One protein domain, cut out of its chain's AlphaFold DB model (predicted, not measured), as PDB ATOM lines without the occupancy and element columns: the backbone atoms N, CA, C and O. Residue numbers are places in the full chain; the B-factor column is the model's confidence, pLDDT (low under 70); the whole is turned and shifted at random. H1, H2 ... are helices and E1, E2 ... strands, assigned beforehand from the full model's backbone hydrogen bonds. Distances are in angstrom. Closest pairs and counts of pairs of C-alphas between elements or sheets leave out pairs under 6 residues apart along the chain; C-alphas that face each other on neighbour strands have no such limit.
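What this domain is: This is residues 38 to 167 of the 419 residues of an uncharacterized protein of Candidatus Peribacteria bacterium (UniProt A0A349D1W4). With little regular structure, the domain has a twisted sheet, E3-E2-E5, at its core, a crossing two-stranded ribbon, E1-E4, over one face, and much of loops 63 to 84 and 135 to 161 over the other. Its 130 printed residues run E1 E2 E3 E4 H1 E5 H2, both sheets antiparallel; the class is mostly strand, but only 46 residues are in named elements. It is compact, radius of gyration of the C-alphas 14.7 A, spanning 41 by 36 by 29 A.

Where its parts are: E1, residues 38 to 42, begins at C-alpha (104.220, 107.364, 100.740). E2 is 55 to 62, 22.3 A; E3, 85 to 94, 24.2 A, bends by 61 degrees at 88. E4 is 101 to 106, H1 120 to 124, E5 127 to 134, 23.7 A. H2, 162 to 165, ends at C-alpha (104.859, 112.514, 111.612).

How they stand to each other: Inner strand E2 forms a hairpin with E3 (N 57 to O 92, 2.8 A) and is antiparallel to E5 (N 58 to O 131, 2.8 A). E1 is antiparallel to E4 (N 39 to O 104, 2.9 A). The closest C-alphas of E3 and E4, Val 94 and Phe 102, are 6.9 A apart. H1 and H2 are not on the three-stranded sheet; H1's O i to N i+4 pair is within hydrogen-bond range, and H2 is too short for one.

The domain as a whole: The farthest C-alphas, Ser 47 and Thr 117, are 43.6 A apart. The printed part has no cut; links E1 to E2, E2 to E3, E4 to H1 and E5 to H2 are long. Residues 161 to 167 have pLDDT under 70.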
ATOM      1  N   VAL A  38     103.347 107.554 101.905       88.94
ATOM      2  CA  VAL A  38     104.220 107.364 100.740       88.94
ATOM      3  C   VAL A  38     105.237 106.263 101.036       88.94
ATOM      4  O   VAL A  38     105.981 106.355 102.012       88.94
ATOM      5  N   TYR A  39     105.298 105.246 100.176       90.75
ATOM      6  CA  TYR A  39     106.347 104.230 100.187       90.75
ATOM      7  C   TYR A  39     107.262 104.419  98.977       90.75
ATOM      8  O   TYR A  39     106.795 104.502  97.841       90.75
ATOM      9  N   ASN A  40     108.568 104.461  99.230       93.06
ATOM     10  CA  ASN A  40     109.596 104.518  98.196       93.06
ATOM     11  C   ASN A  40     110.394 103.218  98.233       93.06
ATOM     12  O   ASN A  40     110.881 102.831  99.296       93.06
ATOM     13  N   GLY A  41     110.541 102.570  97.083       92.94
ATOM     14  CA  GLY A  41     111.275 101.316  96.959       92.94
ATOM     15  C   GLY A  41     112.295 101.340  95.829       92.94
ATOM     16  O   GLY A  41     112.257 102.194  94.942       92.94
ATOM     17  N   HIS A  42     113.218 100.382  95.881       95.69
ATOM     18  CA  HIS A  42     114.275 100.173  94.899       95.69
ATOM     19  C   HIS A  42     114.367  98.672  94.606       95.69
ATOM     20  O   HIS A  42     114.740  97.899  95.486       95.69
ATOM     21  N   LEU A  43     113.964  98.256  93.405       95.00
ATOM     22  CA  LEU A  43     113.931  96.852  92.999       95.00
ATOM     23  C   LEU A  43     115.151  96.512  92.151       95.00
ATOM     24  O   LEU A  43     115.337  97.044  91.052       95.00
ATOM     25  N   LEU A  44     115.945  95.578  92.662       94.75
ATOM     26  CA  LEU A  44     117.129  95.042  92.010       94.75
ATOM     27  C   LEU A  44     116.994  93.528  91.843       94.75
ATOM     28  O   LEU A  44     116.344  92.864  92.649       94.75
ATOM     29  N   ASP A  45     117.634  92.979  90.815       92.81
ATOM     30  CA  ASP A  45     117.843  91.538  90.711       92.81
ATOM     31  C   ASP A  45     118.958  91.060  91.666       92.81
ATOM     32  O   ASP A  45     119.671  91.851  92.290       92.81
ATOM     33  N   ALA A  46     119.160  89.743  91.753       89.94
ATOM     34  CA  ALA A  46     120.204  89.146  92.592       89.94
ATOM     35  C   ALA A  46     121.644  89.544  92.193       89.94
ATOM     36  O   ALA A  46     122.578  89.337  92.966       89.94
ATOM     37  N   SER A  47     121.841  90.092  90.991       95.25
ATOM     38  CA  SER A  47     123.126  90.621  90.519       95.25
ATOM     39  C   SER A  47     123.282  92.123  90.798       95.25
ATOM     40  O   SER A  47     124.325  92.693  90.479       95.25
ATOM     41  N   GLY A  48     122.274  92.762  91.399       92.75
ATOM     42  CA  GLY A  48     122.244  94.189  91.696       92.75
ATOM     43  C   GLY A  48     121.838  95.073  90.514       92.75
ATOM     44  O   GLY A  48     122.036  96.285  90.586       92.75
ATOM     45  N   ASN A  49     121.294  94.512  89.428       96.69
ATOM     46  CA  ASN A  49     120.807  95.308  88.300       96.69
ATOM     47  C   ASN A  49     119.381  95.802  88.551       96.69
ATOM     48  O   ASN A  49     118.550  95.071  89.088       96.69
ATOM     49  N   ALA A  50     119.082  97.017  88.093       96.69
ATOM     50  CA  ALA A  50     117.752  97.608  88.176       96.69
ATOM     51  C   ALA A  50     116.694  96.780  87.433       96.69
ATOM     52  O   ALA A  50     116.819  96.510  86.233       96.69
ATOM     53  N   LEU A  51     115.613  96.434  88.131       96.12
ATOM     54  CA  LEU A  51     114.432  95.839  87.516       96.12
ATOM     55  C   LEU A  51     113.555  96.944  86.920       96.12
ATOM     56  O   LEU A  51     113.075  97.810  87.639       96.12
ATOM     57  N   THR A  52     113.317  96.898  85.608       96.38
ATOM     58  CA  THR A  52     112.587  97.948  84.856       96.38
ATOM     59  C   THR A  52     111.276  97.458  84.233       96.38
ATOM     60  O   THR A  52     110.604  98.187  83.505       96.38
ATOM     61  N   THR A  53     110.890  96.207  84.491       97.00
ATOM     62  CA  THR A  53     109.625  95.622  84.022       97.00
ATOM     63  C   THR A  53     108.521  95.765  85.069       97.00
ATOM     64  O   THR A  53     108.785  96.027  86.241       97.00
ATOM     65  N   ALA A  54     107.269  95.552  84.661       97.75
ATOM     66  CA  ALA A  54     106.131  95.618  85.571       97.75
ATOM     67  C   ALA A  54     106.184  94.518  86.651       97.75
ATOM     68  O   ALA A  54     106.256  93.326  86.342       97.75
ATOM     69  N   HIS A  55     106.074  94.926  87.911       98.06
ATOM     70  CA  HIS A  55     106.007  94.068  89.090       98.06
ATOM     71  C   HIS A  55     104.745  94.382  89.894       98.06
ATOM     72  O   HIS A  55     104.294  95.526  89.941       98.06
ATOM     73  N   SER A  56     104.167  93.364  90.522       98.06
ATOM     74  CA  SER A  56     103.135  93.548  91.540       98.06
ATOM     75  C   SER A  56     103.811  93.589  92.900       98.06
ATOM     76  O   SER A  56     104.512  92.644  93.261       98.06
ATOM     77  N   VAL A  57     103.598  94.675  93.634       97.94
ATOM     78  CA  VAL A  57     104.086  94.860  94.998       97.94
ATOM     79  C   VAL A  57     102.882  94.837  95.927       97.94
ATOM     80  O   VAL A  57     101.976  95.664  95.802       97.94
ATOM     81  N   ARG A  58     102.850  93.854  96.822       97.62
ATOM     82  CA  ARG A  58     101.804  93.654  97.821       97.62
ATOM     83  C   ARG A  58     102.290  94.178  99.165       97.62
ATOM     84  O   ARG A  58     103.383  93.840  99.607       97.62
ATOM     85  N   PHE A  59     101.460  94.983  99.808       97.25
ATOM     86  CA  PHE A  59     101.698  95.558 101.127       97.25
ATOM     87  C   PHE A  59     100.680  94.987 102.102       97.25
ATOM     88  O   PHE A  59      99.518  94.806 101.741       97.25
ATOM     89  N   SER A  60     101.100  94.703 103.332       96.81
ATOM     90  CA  SER A  60     100.190  94.235 104.379       96.81
ATOM     91  C   SER A  60     100.682  94.565 105.780       96.81
ATOM     92  O   SER A  60     101.885  94.724 106.006       96.81
ATOM     93  N   TYR A  61      99.742  94.671 106.719       94.88
ATOM     94  CA  TYR A  61     100.051  94.925 108.122       94.88
ATOM     95  C   TYR A  61      99.960  93.673 108.983       94.88
ATOM     96  O   TYR A  61      99.041  92.865 108.850       94.88
ATOM     97  N   TRP A  62     100.906  93.570 109.916       95.31
ATOM     98  CA  TRP A  62     101.066  92.424 110.800       95.31
ATOM     99  C   TRP A  62     101.430  92.844 112.224       95.31
ATOM    100  O   TRP A  62     102.029  93.895 112.442       95.31
ATOM    101  N   LYS A  63     101.089  91.993 113.196       93.75
ATOM    102  CA  LYS A  63     101.333  92.173 114.641       93.75
ATOM    103  C   LYS A  63     102.635  91.519 115.132       93.75
ATOM    104  O   LYS A  63     102.921  91.522 116.326       93.75
ATOM    105  N   SER A  64     103.402  90.923 114.220       93.69
ATOM    106  CA  SER A  64     104.677  90.245 114.474       93.69
ATOM    107  C   SER A  64     105.718  90.727 113.470       93.69
ATOM    108  O   SER A  64     105.359  91.000 112.325       93.69
ATOM    109  N   ALA A  65     106.985  90.791 113.883       93.81
ATOM    110  CA  ALA A  65     108.112  91.121 113.010       93.81
ATOM    111  C   ALA A  65     108.479  89.979 112.042       93.81
ATOM    112  O   ALA A  65     109.004  90.247 110.966       93.81
ATOM    113  N   ASP A  66     108.178  88.742 112.437       94.38
ATOM    114  CA  ASP A  66     108.573  87.501 111.766       94.38
ATOM    115  C   ASP A  66     107.513  87.043 110.756       94.38
ATOM    116  O   ASP A  66     106.315  87.020 111.088       94.38
ATOM    117  N   TYR A  67     107.945  86.687 109.548       94.00
ATOM    118  CA  TYR A  67     107.123  86.045 108.529       94.00
ATOM    119  C   TYR A  67     107.180  84.524 108.691       94.00
ATOM    120  O   TYR A  67     108.229  83.894 108.579       94.00
ATOM    121  N   ILE A  68     106.017  83.898 108.877       93.94
ATOM    122  CA  ILE A  68     105.922  82.442 109.011       93.94
ATOM    123  C   ILE A  68     105.122  81.827 107.866       93.94
ATOM    124  O   ILE A  68     104.252  82.450 107.269       93.94
ATOM    125  N   THR A  69     105.346  80.540 107.592       88.75
ATOM    126  CA  THR A  69     104.647  79.817 106.510       88.75
ATOM    127  C   THR A  69     103.117  79.849 106.639       88.75
ATOM    128  O   THR A  69     102.426  79.722 105.635       88.75
ATOM    129  N   GLY A  70     102.582  80.018 107.854       91.44
ATOM    130  CA  GLY A  70     101.141  80.138 108.103       91.44
ATOM    131  C   GLY A  70     100.529  81.495 107.735       91.44
ATOM    132  O   GLY A  70      99.313  81.617 107.776       91.44
ATOM    133  N   ASP A  71     101.335  82.495 107.372       95.31
ATOM    134  CA  ASP A  71     100.855  83.835 107.003       95.31
ATOM    135  C   ASP A  71     100.369  83.906 105.543       95.31
ATOM    136  O   ASP A  71      99.714  84.870 105.131       95.31
ATOM    137  N   ILE A  72     100.656  82.868 104.752       95.06
ATOM    138  CA  ILE A  72     100.170  82.703 103.384       95.06
ATOM    139  C   ILE A  72      99.404  81.392 103.226       95.06
ATOM    140  O   ILE A  72      99.717  80.349 103.795       95.06
ATOM    141  N   THR A  73      98.394  81.435 102.371       94.81
ATOM    142  CA  THR A  73      97.656  80.253 101.928       94.81
ATOM    143  C   THR A  73      98.495  79.409 100.963       94.81
ATOM    144  O   THR A  73      99.440  79.891 100.338       94.81
ATOM    145  N   ALA A  74      98.093  78.154 100.734       91.62
ATOM    146  CA  ALA A  74      98.738  77.280  99.745       91.62
ATOM    147  C   ALA A  74      98.717  77.841  98.304       91.62
ATOM    148  O   ALA A  74      99.463  77.368  97.450       91.62
ATOM    149  N   THR A  75      97.870  78.837  98.022       92.50
ATOM    150  CA  THR A  75      97.790  79.536  96.731       92.50
ATOM    151  C   THR A  75      98.637  80.814  96.670       92.50
ATOM    152  O   THR A  75      98.608  81.496  95.651       92.50
ATOM    153  N   GLY A  76      99.396  81.148  97.723       92.38
ATOM    154  CA  GLY A  76     100.273  82.330  97.787       92.38
ATOM    155  C   GLY A  76      99.563  83.649  98.126       92.38
ATOM    156  O   GLY A  76     100.179  84.718  98.148       92.38
ATOM    157  N   SER A  77      98.259  83.601  98.397       94.19
ATOM    158  CA  SER A  77      97.495  84.745  98.907       94.19
ATOM    159  C   SER A  77      97.720  84.904 100.412       94.19
ATOM    160  O   SER A  77      97.909  83.895 101.092       94.19
ATOM    161  N   ILE A  78      97.650  86.134 100.929       96.06
ATOM    162  CA  ILE A  78      97.710  86.415 102.374       96.06
ATOM    163  C   ILE A  78      96.609  85.641 103.107       96.06
ATOM    164  O   ILE A  78      95.444  85.691 102.698       96.06
ATOM    165  N   ASP A  79      96.969  84.941 104.183       96.19
ATOM    166  CA  ASP A  79      95.996  84.318 105.076       96.19
ATOM    167  C   ASP A  79      95.377  85.381 105.992       96.19
ATOM    168  O   ASP A  79      95.889  85.710 107.060       96.19
ATOM    169  N   VAL A  80      94.234  85.924 105.569       94.44
ATOM    170  CA  VAL A  80      93.474  86.917 106.344       94.44
ATOM    171  C   VAL A  80      92.900  86.357 107.656       94.44
ATOM    172  O   VAL A  80      92.383  87.121 108.464       94.44
ATOM    173  N   GLY A  81      92.953  85.036 107.869       93.81
ATOM    174  CA  GLY A  81      92.587  84.379 109.123       93.81
ATOM    175  C   GLY A  81      93.757  84.194 110.094       93.81
ATOM    176  O   GLY A  81      93.530  83.755 111.227       93.81
ATOM    177  N   ALA A  82      94.990  84.514 109.686       94.94
ATOM    178  CA  ALA A  82      96.169  84.380 110.530       94.94
ATOM    179  C   ALA A  82      96.073  85.300 111.758       94.94
ATOM    180  O   ALA A  82      95.722  86.475 111.659       94.94
ATOM    181  N   SER A  83      96.445  84.793 112.940       91.25
ATOM    182  CA  SER A  83      96.290  85.531 114.206       91.25
ATOM    183  C   SER A  83      97.091  86.836 114.267       91.25
ATOM    184  O   SER A  83      96.744  87.740 115.029       91.25
ATOM    185  N   ASN A  84      98.168  86.922 113.482       93.06
ATOM    186  CA  ASN A  84      99.042  88.087 113.417       93.06
ATOM    187  C   ASN A  84      98.680  89.054 112.286       93.06
ATOM    188  O   ASN A  84      99.284  90.121 112.229       93.06
ATOM    189  N   TYR A  85      97.726  88.729 111.412       95.12
ATOM    190  CA  TYR A  85      97.274  89.662 110.386       95.12
ATOM    191  C   TYR A  85      96.575  90.861 111.048       95.12
ATOM    192  O   TYR A  85      95.829  90.713 112.021       95.12
ATOM    193  N   ALA A  86      96.866  92.070 110.570       92.50
ATOM    194  CA  ALA A  86      96.328  93.317 111.117       92.50
ATOM    195  C   ALA A  86      95.301  93.969 110.177       92.50
ATOM    196  O   ALA A  86      95.248  95.191 110.057       92.50
ATOM    197  N   ASP A  87      94.493  93.134 109.515       92.25
ATOM    198  CA  ASP A  87      93.280  93.517 108.783       92.25
ATOM    199  C   ASP A  87      93.473  94.524 107.636       92.25
ATOM    200  O   ASP A  87      92.515  95.160 107.192       92.25
ATOM    201  N   TRP A  88      94.688  94.649 107.096       94.50
ATOM    202  CA  TRP A  88      94.959  95.526 105.959       94.50
ATOM    203  C   TRP A  88      95.964  94.931 104.976       94.50
ATOM    204  O   TRP A  88      97.039  94.462 105.358       94.50
ATOM    205  N   GLN A  89      95.608  95.014 103.694       96.81
ATOM    206  CA  GLN A  89      96.489  94.741 102.570       96.81
ATOM    207  C   GLN A  89      96.081  95.568 101.349       96.81
ATOM    208  O   GLN A  89      94.906  95.904 101.164       96.81
ATOM    209  N   GLU A  90      97.034  95.808 100.461       97.00
ATOM    210  CA  GLU A  90      96.764  96.292  99.110       97.00
ATOM    211  C   GLU A  90      97.877  95.889  98.141       97.00
ATOM    212  O   GLU A  90      98.972  95.501  98.547       97.00
ATOM    213  N   VAL A  91      97.595  95.971  96.841       97.69
ATOM    214  CA  VAL A  91      98.538  95.592  95.787       97.69
ATOM    215  C   VAL A  91      98.648  96.722  94.778       97.69
ATOM    216  O   VAL A  91      97.644  97.184  94.237       97.69
ATOM    217  N   HIS A  92      99.881  97.111  94.478       97.94
ATOM    218  CA  HIS A  92     100.213  98.070  93.433       97.94
ATOM    219  C   HIS A  92     100.919  97.358  92.288       97.94
ATOM    220  O   HIS A  92     101.764  96.494  92.511       97.94
ATOM    221  N   THR A  93     100.603  97.724  91.047       97.56
ATOM    222  CA  THR A  93     101.436  97.343  89.900       97.56
ATOM    223  C   THR A  93     102.361  98.505  89.584       97.56
ATOM    224  O   THR A  93     101.892  99.582  89.221       97.56
ATOM    225  N   VAL A  94     103.663  98.288  89.722       97.12
ATOM    226  CA  VAL A  94     104.696  99.308  89.524       97.12
ATOM    227  C   VAL A  94     105.601  98.908  88.370       97.12
ATOM    228  O   VAL A  94     105.880  97.731  88.161       97.12
ATOM    229  N   THR A  95     106.067  99.887  87.606       97.56
ATOM    230  CA  THR A  95     107.172  99.714  86.657       97.56
ATOM    231  C   THR A  95     108.270 100.653  87.132       97.56
ATOM    232  O   THR A  95     108.087 101.863  86.983       97.56
ATOM    233  N   PRO A  96     109.327 100.144  87.789       97.38
ATOM    234  CA  PRO A  96     110.369 101.013  88.311       97.38
ATOM    235  C   PRO A  96     111.091 101.769  87.192       97.38
ATOM    236  O   PRO A  96     111.070 101.360  86.027       97.38
ATOM    237  N   ASP A  97     111.714 102.889  87.545       96.50
ATOM    238  CA  ASP A  97     112.483 103.701  86.605       96.50
ATOM    239  C   ASP A  97     113.755 102.983  86.118       96.50
ATOM    240  O   ASP A  97     114.057 101.858  86.512       96.50
ATOM    241  N   SER A  98     114.543 103.635  85.256       96.75
ATOM    242  CA  SER A  98     115.782 103.058  84.708       96.75
ATOM    243  C   SER A  98     116.826 102.672  85.762       96.75
ATOM    244  O   SER A  98     117.760 101.939  85.446       96.75
ATOM    245  N   SER A  99     116.691 103.190  86.980       96.38
ATOM    246  CA  SER A  99     117.553 102.902  88.120       96.38
ATOM    247  C   SER A  99     116.898 101.931  89.104       96.38
ATOM    248  O   SER A  99     117.532 101.584  90.086       96.38
ATOM    249  N   GLY A 100     115.675 101.456  88.850       96.44
ATOM    250  CA  GLY A 100     114.965 100.494  89.693       96.44
ATOM    251  C   GLY A 100     114.105 101.136  90.781       96.44
ATOM    252  O   GLY A 100     113.581 100.418  91.632       96.44
ATOM    253  N   TYR A 101     113.951 102.464  90.803       97.31
ATOM    254  CA  TYR A 101     113.171 103.156  91.832       97.31
ATOM    255  C   TYR A 101     111.688 103.233  91.489       97.31
ATOM    256  O   TYR A 101     111.297 103.369  90.329       97.31
ATOM    257  N   PHE A 102     110.847 103.197  92.520       96.94
ATOM    258  CA  PHE A 102     109.415 103.431  92.397       96.94
ATOM    259  C   PHE A 102     108.849 104.089  93.660       96.94
ATOM    260  O   PHE A 102     109.400 103.957  94.756       96.94
ATOM    261  N   THR A 103     107.706 104.752  93.502       95.75
ATOM    262  CA  THR A 103     106.955 105.376  94.594       95.75
ATOM    263  C   THR A 103     105.493 104.971  94.488       95.75
ATOM    264  O   THR A 103     104.926 104.986  93.395       95.75
ATOM    265  N   VAL A 104     104.879 104.625  95.617       94.44
ATOM    266  CA  VAL A 104     103.438 104.363  95.715       94.44
ATOM    267  C   VAL A 104     102.840 105.088  96.912       94.44
ATOM    268  O   VAL A 104     103.504 105.303  97.927       94.44
ATOM    269  N   GLU A 105     101.568 105.453  96.794       92.12
ATOM    270  CA  GLU A 105     100.780 105.979  97.905       92.12
ATOM    271  C   GLU A 105      99.974 104.848  98.527       92.12
ATOM    272  O   GLU A 105      98.975 104.391  97.961       92.12
ATOM    273  N   LEU A 106     100.405 104.406  99.701       91.88
ATOM    274  CA  LEU A 106      99.676 103.425 100.470       91.88
ATOM    275  C   LEU A 106      98.372 104.014 101.004       91.88
ATOM    276  O   LEU A 106      98.359 105.156 101.469       91.88
ATOM    277  N   GLY A 107      97.284 103.252 100.937       90.19
ATOM    278  CA  GLY A 107      95.942 103.741 101.268       90.19
ATOM    279  C   GLY A 107      95.128 104.222 100.066       90.19
ATOM    280  O   GLY A 107      93.956 104.567 100.217       90.19
ATOM    281  N   SER A 108      95.734 104.278  98.875       90.44
ATOM    282  CA  SER A 108      95.060 104.733  97.652       90.44
ATOM    283  C   SER A 108      94.240 103.640  96.958       90.44
ATOM    284  O   SER A 108      93.323 103.975  96.208       90.44
ATOM    285  N   VAL A 109      94.530 102.357  97.219       93.38
ATOM    286  CA  VAL A 109      93.753 101.214  96.708       93.38
ATOM    287  C   VAL A 109      92.823 100.691  97.799       93.38
ATOM    288  O   VAL A 109      91.608 100.656  97.605       93.38
ATOM    289  N   THR A 110      93.383 100.348  98.963       93.56
ATOM    290  CA  THR A 110      92.615  99.980 100.160       93.56
ATOM    291  C   THR A 110      92.858 101.034 101.227       93.56
ATOM    292  O   THR A 110      93.983 101.154 101.708       93.56
ATOM    293  N   ALA A 111      91.819 101.773 101.629       89.75
ATOM    294  CA  ALA A 111      91.931 102.808 102.658       89.75
ATOM    295  C   ALA A 111      92.676 102.293 103.904       89.75
ATOM    296  O   ALA A 111      92.438 101.169 104.354       89.75
ATOM    297  N   LEU A 112      93.588 103.110 104.441       88.19
ATOM    298  CA  LEU A 112      94.321 102.759 105.656       88.19
ATOM    299  C   LEU A 112      93.351 102.583 106.834       88.19
ATOM    300  O   LEU A 112      92.353 103.305 106.914       88.19
ATOM    301  N   PRO A 113      93.636 101.658 107.767       87.31
ATOM    302  CA  PRO A 113      92.865 101.548 108.993       87.31
ATOM    303  C   PRO A 113      92.945 102.845 109.804       87.31
ATOM    304  O   PRO A 113      93.966 103.536 109.797       87.31
ATOM    305  N   ASP A 114      91.896 103.146 110.566       83.00
ATOM    306  CA  ASP A 114      91.922 104.278 111.488       83.00
ATOM    307  C   ASP A 114      92.825 103.965 112.691       83.00
ATOM    308  O   ASP A 114      92.405 103.353 113.678       83.00
ATOM    309  N   PHE A 115      94.079 104.409 112.612       79.94
ATOM    310  CA  PHE A 115      95.074 104.235 113.670       79.94
ATOM    311  C   PHE A 115      94.654 104.849 115.013       79.94
ATOM    312  O   PHE A 115      95.154 104.409 116.043       79.94
ATOM    313  N   SER A 116      93.725 105.815 115.042       74.56
ATOM    314  CA  SER A 116      93.230 106.401 116.298       74.56
ATOM    315  C   SER A 116      92.353 105.433 117.101       74.56
ATOM    316  O   SER A 116      92.194 105.592 118.311       74.56
ATOM    317  N   THR A 117      91.809 104.410 116.435       79.00
ATOM    318  CA  THR A 117      90.963 103.376 117.047       79.00
ATOM    319  C   THR A 117      91.734 102.120 117.447       79.00
ATOM    320  O   THR A 117      91.192 101.273 118.158       79.00
ATOM    321  N   MET A 118      92.996 101.989 117.019       82.00
ATOM    322  CA  MET A 118      93.850 100.873 117.416       82.00
ATOM    323  C   MET A 118      94.318 101.030 118.859       82.00
ATOM    324  O   MET A 118      94.648 102.124 119.319       82.00
ATOM    325  N   ASP A 119      94.399  99.916 119.578       83.56
ATOM    326  CA  ASP A 119      95.009  99.926 120.897       83.56
ATOM    327  C   ASP A 119      96.527 100.195 120.805       83.56
ATOM    328  O   ASP A 119      97.199  99.878 119.817       83.56
ATOM    329  N   VAL A 120      97.081 100.784 121.867       79.44
ATOM    330  CA  VAL A 120      98.494 101.195 121.918       79.44
ATOM    331  C   VAL A 120      99.449 100.005 121.770       79.44
ATOM    332  O   VAL A 120     100.532 100.167 121.210       79.44
ATOM    333  N   ALA A 121      99.076  98.815 122.252       83.00
ATOM    334  CA  ALA A 121      99.932  97.639 122.148       83.00
ATOM    335  C   ALA A 121     100.036  97.174 120.688       83.00
ATOM    336  O   ALA A 121     101.148  96.976 120.206       83.00
ATOM    337  N   THR A 122      98.909  97.119 119.976       83.25
ATOM    338  CA  THR A 122      98.829  96.813 118.544       83.25
ATOM    339  C   THR A 122      99.599  97.834 117.714       83.25
ATOM    340  O   THR A 122     100.355  97.441 116.832       83.25
ATOM    341  N   MET A 123      99.484  99.133 118.013       82.19
ATOM    342  CA  MET A 123     100.259 100.166 117.315       82.19
ATOM    343  C   MET A 123     101.775 100.017 117.505       82.19
ATOM    344  O   MET A 123     102.543 100.217 116.563       82.19
ATOM    345  N   LEU A 124     102.225  99.683 118.718       83.19
ATOM    346  CA  LEU A 124     103.648  99.475 119.008       83.19
ATOM    347  C   LEU A 124     104.197  98.191 118.376       83.19
ATOM    348  O   LEU A 124     105.402  98.109 118.134       83.19
ATOM    349  N   SER A 125     103.328  97.220 118.096       87.62
ATOM    350  CA  SER A 125     103.652  95.961 117.431       87.62
ATOM    351  C   SER A 125     103.196  95.919 115.969       87.62
ATOM    352  O   SER A 125     103.012  94.826 115.447       87.62
ATOM    353  N   LEU A 126     102.961  97.063 115.312       91.56
ATOM    354  CA  LEU A 126     102.504  97.093 113.923       91.56
ATOM    355  C   LEU A 126     103.688  97.116 112.950       91.56
ATOM    356  O   LEU A 126     104.525  98.028 112.971       91.56
ATOM    357  N   TYR A 127     103.718  96.129 112.062       93.88
ATOM    358  CA  TYR A 127     104.761  95.933 111.065       93.88
ATOM    359  C   TYR A 127     104.180  95.934 109.651       93.88
ATOM    360  O   TYR A 127     103.097  95.402 109.412       93.88
ATOM    361  N   LEU A 128     104.922  96.511 108.710       94.38
ATOM    362  CA  LEU A 128     104.672  96.477 107.279       94.38
ATOM    363  C   LEU A 128     105.461  95.324 106.650       94.38
ATOM    364  O   LEU A 128     106.692  95.294 106.720       94.38
ATOM    365  N   GLN A 129     104.742  94.410 106.008       96.06
ATOM    366  CA  GLN A 129     105.296  93.404 105.110       96.06
ATOM    367  C   GLN A 129     105.168  93.896 103.671       96.06
ATOM    368  O   GLN A 129     104.109  94.393 103.273       96.06
ATOM    369  N   VAL A 130     106.238  93.734 102.900       96.44
ATOM    370  CA  VAL A 130     106.271  94.056 101.473       96.44
ATOM    371  C   VAL A 130     106.663  92.800 100.717       96.44
ATOM    372  O   VAL A 130     107.662  92.167 101.040       96.44
ATOM    373  N   GLU A 131     105.872  92.435  99.720       96.50
ATOM    374  CA  GLU A 131     106.118  91.272  98.876       96.50
ATOM    375  C   GLU A 131     106.104  91.687  97.412       96.50
ATOM    376  O   GLU A 131     105.314  92.542  97.010       96.50
ATOM    377  N   VAL A 132     106.945  91.067  96.592       97.00
ATOM    378  CA  VAL A 132     107.061  91.394  95.171       97.00
ATOM    379  C   VAL A 132     106.963  90.151  94.299       97.00
ATOM    380  O   VAL A 132     107.449  89.082  94.650       97.00
ATOM    381  N   LYS A 133     106.332  90.291  93.134       96.94
ATOM    382  CA  LYS A 133     106.411  89.319  92.039       96.94
ATOM    383  C   LYS A 133     106.408  90.023  90.693       96.94
ATOM    384  O   LYS A 133     105.941  91.157  90.573       96.94
ATOM    385  N   VAL A 134     106.839  89.328  89.644       97.12
ATOM    386  CA  VAL A 134     106.557  89.761  88.267       97.12
ATOM    387  C   VAL A 134     105.040  89.852  88.091       97.12
ATOM    388  O   VAL A 134     104.316  88.934  88.478       97.12
ATOM    389  N   SER A 135     104.536  90.949  87.520       96.00
ATOM    390  CA  SER A 135     103.098  91.265  87.564       96.00
ATOM    391  C   SER A 135     102.201  90.156  86.995       96.00
ATOM    392  O   SER A 135     101.132  89.880  87.536       96.00
ATOM    393  N   THR A 136     102.676  89.448  85.969       94.94
ATOM    394  CA  THR A 136     101.966  88.349  85.297       94.94
ATOM    395  C   THR A 136     102.152  86.971  85.941       94.94
ATOM    396  O   THR A 136     101.545  86.008  85.478       94.94
ATOM    397  N   ALA A 137     103.017  86.835  86.949       96.62
ATOM    398  CA  ALA A 137     103.279  85.560  87.617       96.62
ATOM    399  C   ALA A 137     102.157  85.184  88.604       96.62
ATOM    400  O   ALA A 137     101.355  86.033  89.000       96.62
ATOM    401  N   ALA A 138     102.082  83.910  88.995       95.81
ATOM    402  CA  ALA A 138     101.107  83.432  89.979       95.81
ATOM    403  C   ALA A 138     101.427  83.946  91.396       95.81
ATOM    404  O   ALA A 138     102.582  84.196  91.716       95.81
ATOM    405  N   ASP A 139     100.428  84.050  92.275       94.75
ATOM    406  CA  ASP A 139     100.623  84.525  93.658       94.75
ATOM    407  C   ASP A 139     101.571  83.636  94.483       94.75
ATOM    408  O   ASP A 139     102.208  84.101  95.420       94.75
ATOM    409  N   THR A 140     101.754  82.371  94.110       95.31
ATOM    410  CA  THR A 140     102.742  81.482  94.744       95.31
ATOM    411  C   THR A 140     104.195  81.900  94.502       95.31
ATOM    412  O   THR A 140     105.094  81.253  95.025       95.31
ATOM    413  N   THR A 141     104.448  82.916  93.670       96.69
ATOM    414  CA  THR A 141     105.794  83.423  93.361       96.69
ATOM    415  C   THR A 141     106.096  84.761  94.032       96.69
ATOM    416  O   THR A 141     107.033  85.431  93.607       96.69
ATOM    417  N   TYR A 142     105.276  85.212  94.985       96.00
ATOM    418  CA  TYR A 142     105.638  86.372  95.795       96.00
ATOM    419  C   TYR A 142     106.899  86.071  96.608       96.00
ATOM    420  O   TYR A 142     107.009  85.024  97.244       96.00
ATOM    421  N   GLU A 143     107.832  87.013  96.583       93.56
ATOM    422  CA  GLU A 143     109.028  87.029  97.415       93.56
ATOM    423  C   GLU A 143     108.863  88.116  98.475       93.56
ATOM    424  O   GLU A 143     108.484  89.246  98.155       93.56
ATOM    425  N   VAL A 144     109.130  87.781  99.737       93.31
ATOM    426  CA  VAL A 144     109.116  88.752 100.836       93.31
ATOM    427  C   VAL A 144     110.372  89.615 100.734       93.31
ATOM    428  O   VAL A 144     111.484  89.096 100.641       93.31
ATOM    429  N   LEU A 145     110.199  90.937 100.746       91.69
ATOM    430  CA  LEU A 145     111.308  91.882 100.815       91.69
ATOM    431  C   LEU A 145     111.760  92.016 102.267       91.69
ATOM    432  O   LEU A 145     111.245  92.841 103.023       91.69
ATOM    433  N   ASP A 146     112.717  91.170 102.624       88.00
ATOM    434  CA  ASP A 146     113.296  91.085 103.957       88.00
ATOM    435  C   ASP A 146     114.139  92.332 104.292       88.00
ATOM    436  O   ASP A 146     115.053  92.732 103.561       88.00
ATOM    437  N   VAL A 147     113.820  92.956 105.426       86.75
ATOM    438  CA  VAL A 147     114.523  94.131 105.962       86.75
ATOM    439  C   VAL A 147     115.873  93.787 106.586       86.75
ATOM    440  O   VAL A 147     116.733  94.663 106.714       86.75
ATOM    441  N   ASN A 148     116.056  92.539 107.010       87.31
ATOM    442  CA  ASN A 148     117.243  92.034 107.670       87.31
ATOM    443  C   ASN A 148     117.517  90.574 107.276       87.31
ATOM    444  O   ASN A 148     117.419  89.669 108.098       87.31
ATOM    445  N   GLY A 149     118.045  90.379 106.063       82.25
ATOM    446  CA  GLY A 149     118.439  89.067 105.516       82.25
ATOM    447  C   GLY A 149     119.440  88.234 106.329       82.25
ATOM    448  O   GLY A 149     119.829  87.152 105.896       82.25
ATOM    449  N   SER A 150     119.919  88.731 107.473       87.56
ATOM    450  CA  SER A 150     120.780  87.995 108.406       87.56
ATOM    451  C   SER A 150     120.031  87.420 109.616       87.56
ATOM    452  O   SER A 150     120.625  86.640 110.359       87.56
ATOM    453  N   ASP A 151     118.768  87.797 109.835       90.06
ATOM    454  CA  ASP A 151     117.954  87.385 110.980       90.06
ATOM    455  C   ASP A 151     116.584  86.883 110.509       90.06
ATOM    456  O   ASP A 151     115.668  87.665 110.282       90.06
ATOM    457  N   GLY A 152     116.432  85.560 110.416       86.00
ATOM    458  CA  GLY A 152     115.190  84.917 109.972       86.00
ATOM    459  C   GLY A 152     114.032  84.979 110.974       86.00
ATOM    460  O   GLY A 152     113.169  84.116 110.918       86.00
ATOM    461  N   ALA A 153     114.076  85.903 111.938       89.81
ATOM    462  CA  ALA A 153     112.961  86.260 112.812       89.81
ATOM    463  C   ALA A 153     112.476  87.710 112.584       89.81
ATOM    464  O   ALA A 153     111.630  88.207 113.338       89.81
ATOM    465  N   VAL A 154     113.058  88.436 111.618       90.81
ATOM    466  CA  VAL A 154     112.778  89.858 111.364       90.81
ATOM    467  C   VAL A 154     112.682  90.135 109.864       90.81
ATOM    468  O   VAL A 154     113.567  90.751 109.281       90.81
ATOM    469  N   ASP A 155     111.553  89.767 109.263       91.75
ATOM    470  CA  ASP A 155     111.295  90.012 107.838       91.75
ATOM    471  C   ASP A 155     110.564  91.340 107.579       91.75
ATOM    472  O   ASP A 155     110.588  91.877 106.471       91.75
ATOM    473  N   ARG A 156     109.877  91.893 108.590       94.25
ATOM    474  CA  ARG A 156     108.948  93.027 108.428       94.25
ATOM    475  C   ARG A 156     109.458  94.336 109.035       94.25
ATOM    476  O   ARG A 156     110.078  94.372 110.097       94.25
ATOM    477  N   SER A 157     109.101  95.457 108.405       91.56
ATOM    478  CA  SER A 157     109.472  96.809 108.855       91.56
ATOM    479  C   SER A 157     108.528  97.334 109.944       91.56
ATOM    480  O   SER A 157     107.326  97.375 109.709       91.56
ATOM    481  N   PRO A 158     108.999  97.834 111.100       90.50
ATOM    482  CA  PRO A 158     108.113  98.454 112.087       90.50
ATOM    483  C   PRO A 158     107.622  99.842 111.622       90.50
ATOM    484  O   PRO A 158     108.431 100.676 111.217       90.50
ATOM    485  N   LEU A 159     106.319 100.135 111.737       85.38
ATOM    486  CA  LEU A 159     105.730 101.421 111.295       85.38
ATOM    487  C   LEU A 159     105.997 102.595 112.254       85.38
ATOM    488  O   LEU A 159     106.145 103.738 111.818       85.38
ATOM    489  N   ARG A 160     106.097 102.323 113.564       75.25
ATOM    490  CA  ARG A 160     106.389 103.294 114.644       75.25
ATOM    491  C   ARG A 160     105.685 104.654 114.455       75.25
ATOM    492  O   ARG A 160     104.465 104.708 114.374       75.25
ATOM    493  N   SER A 161     106.436 105.761 114.458       65.94
ATOM    494  CA  SER A 161     105.920 107.137 114.443       65.94
ATOM    495  C   SER A 161     105.655 107.693 113.042       65.94
ATOM    496  O   SER A 161     105.170 108.817 112.940       65.94
ATOM    497  N   VAL A 162     105.960 106.940 111.977       65.12
ATOM    498  CA  VAL A 162     105.812 107.390 110.579       65.12
ATOM    499  C   VAL A 162     104.369 107.802 110.240       65.12
ATOM    500  O   VAL A 162     104.197 108.867 109.645       65.12
ATOM    501  N   PRO A 163     103.324 107.065 110.679       62.16
ATOM    502  CA  PRO A 163     101.930 107.470 110.482       62.16
ATOM    503  C   PRO A 163     101.600 108.847 111.095       62.16
ATOM    504  O   PRO A 163     100.800 109.605 110.559       62.16
ATOM    505  N   PHE A 164     102.240 109.203 112.212       62.47
ATOM    506  CA  PHE A 164     101.916 110.411 112.974       62.47
ATOM    507  C   PHE A 164     102.764 111.625 112.576       62.47
ATOM    508  O   PHE A 164     102.305 112.754 112.719       62.47
ATOM    509  N   SER A 165     103.975 111.420 112.046       63.41
ATOM    510  CA  SER A 165     104.859 112.514 111.612       63.41
ATOM    511  C   SER A 165     104.409 113.202 110.324       63.41
ATOM    512  O   SER A 165     104.829 114.319 110.058       63.41
ATOM    513  N   LEU A 166     103.571 112.552 109.512       56.00
ATOM    514  CA  LEU A 166     103.098 113.111 108.241       56.00
ATOM    515  C   LEU A 166     101.899 114.063 108.406       56.00
ATOM    516  O   LEU A 166     101.603 114.818 107.489       56.00
ATOM    517  N   ASN A 167     101.263 114.079 109.584       51.34
ATOM    518  CA  ASN A 167     100.146 114.974 109.910       51.34
ATOM    519  C   ASN A 167     100.566 116.178 110.775       51.34
ATOM    520  O   ASN A 167      99.708 116.942 111.207       51.34
TER     521      ASN A 167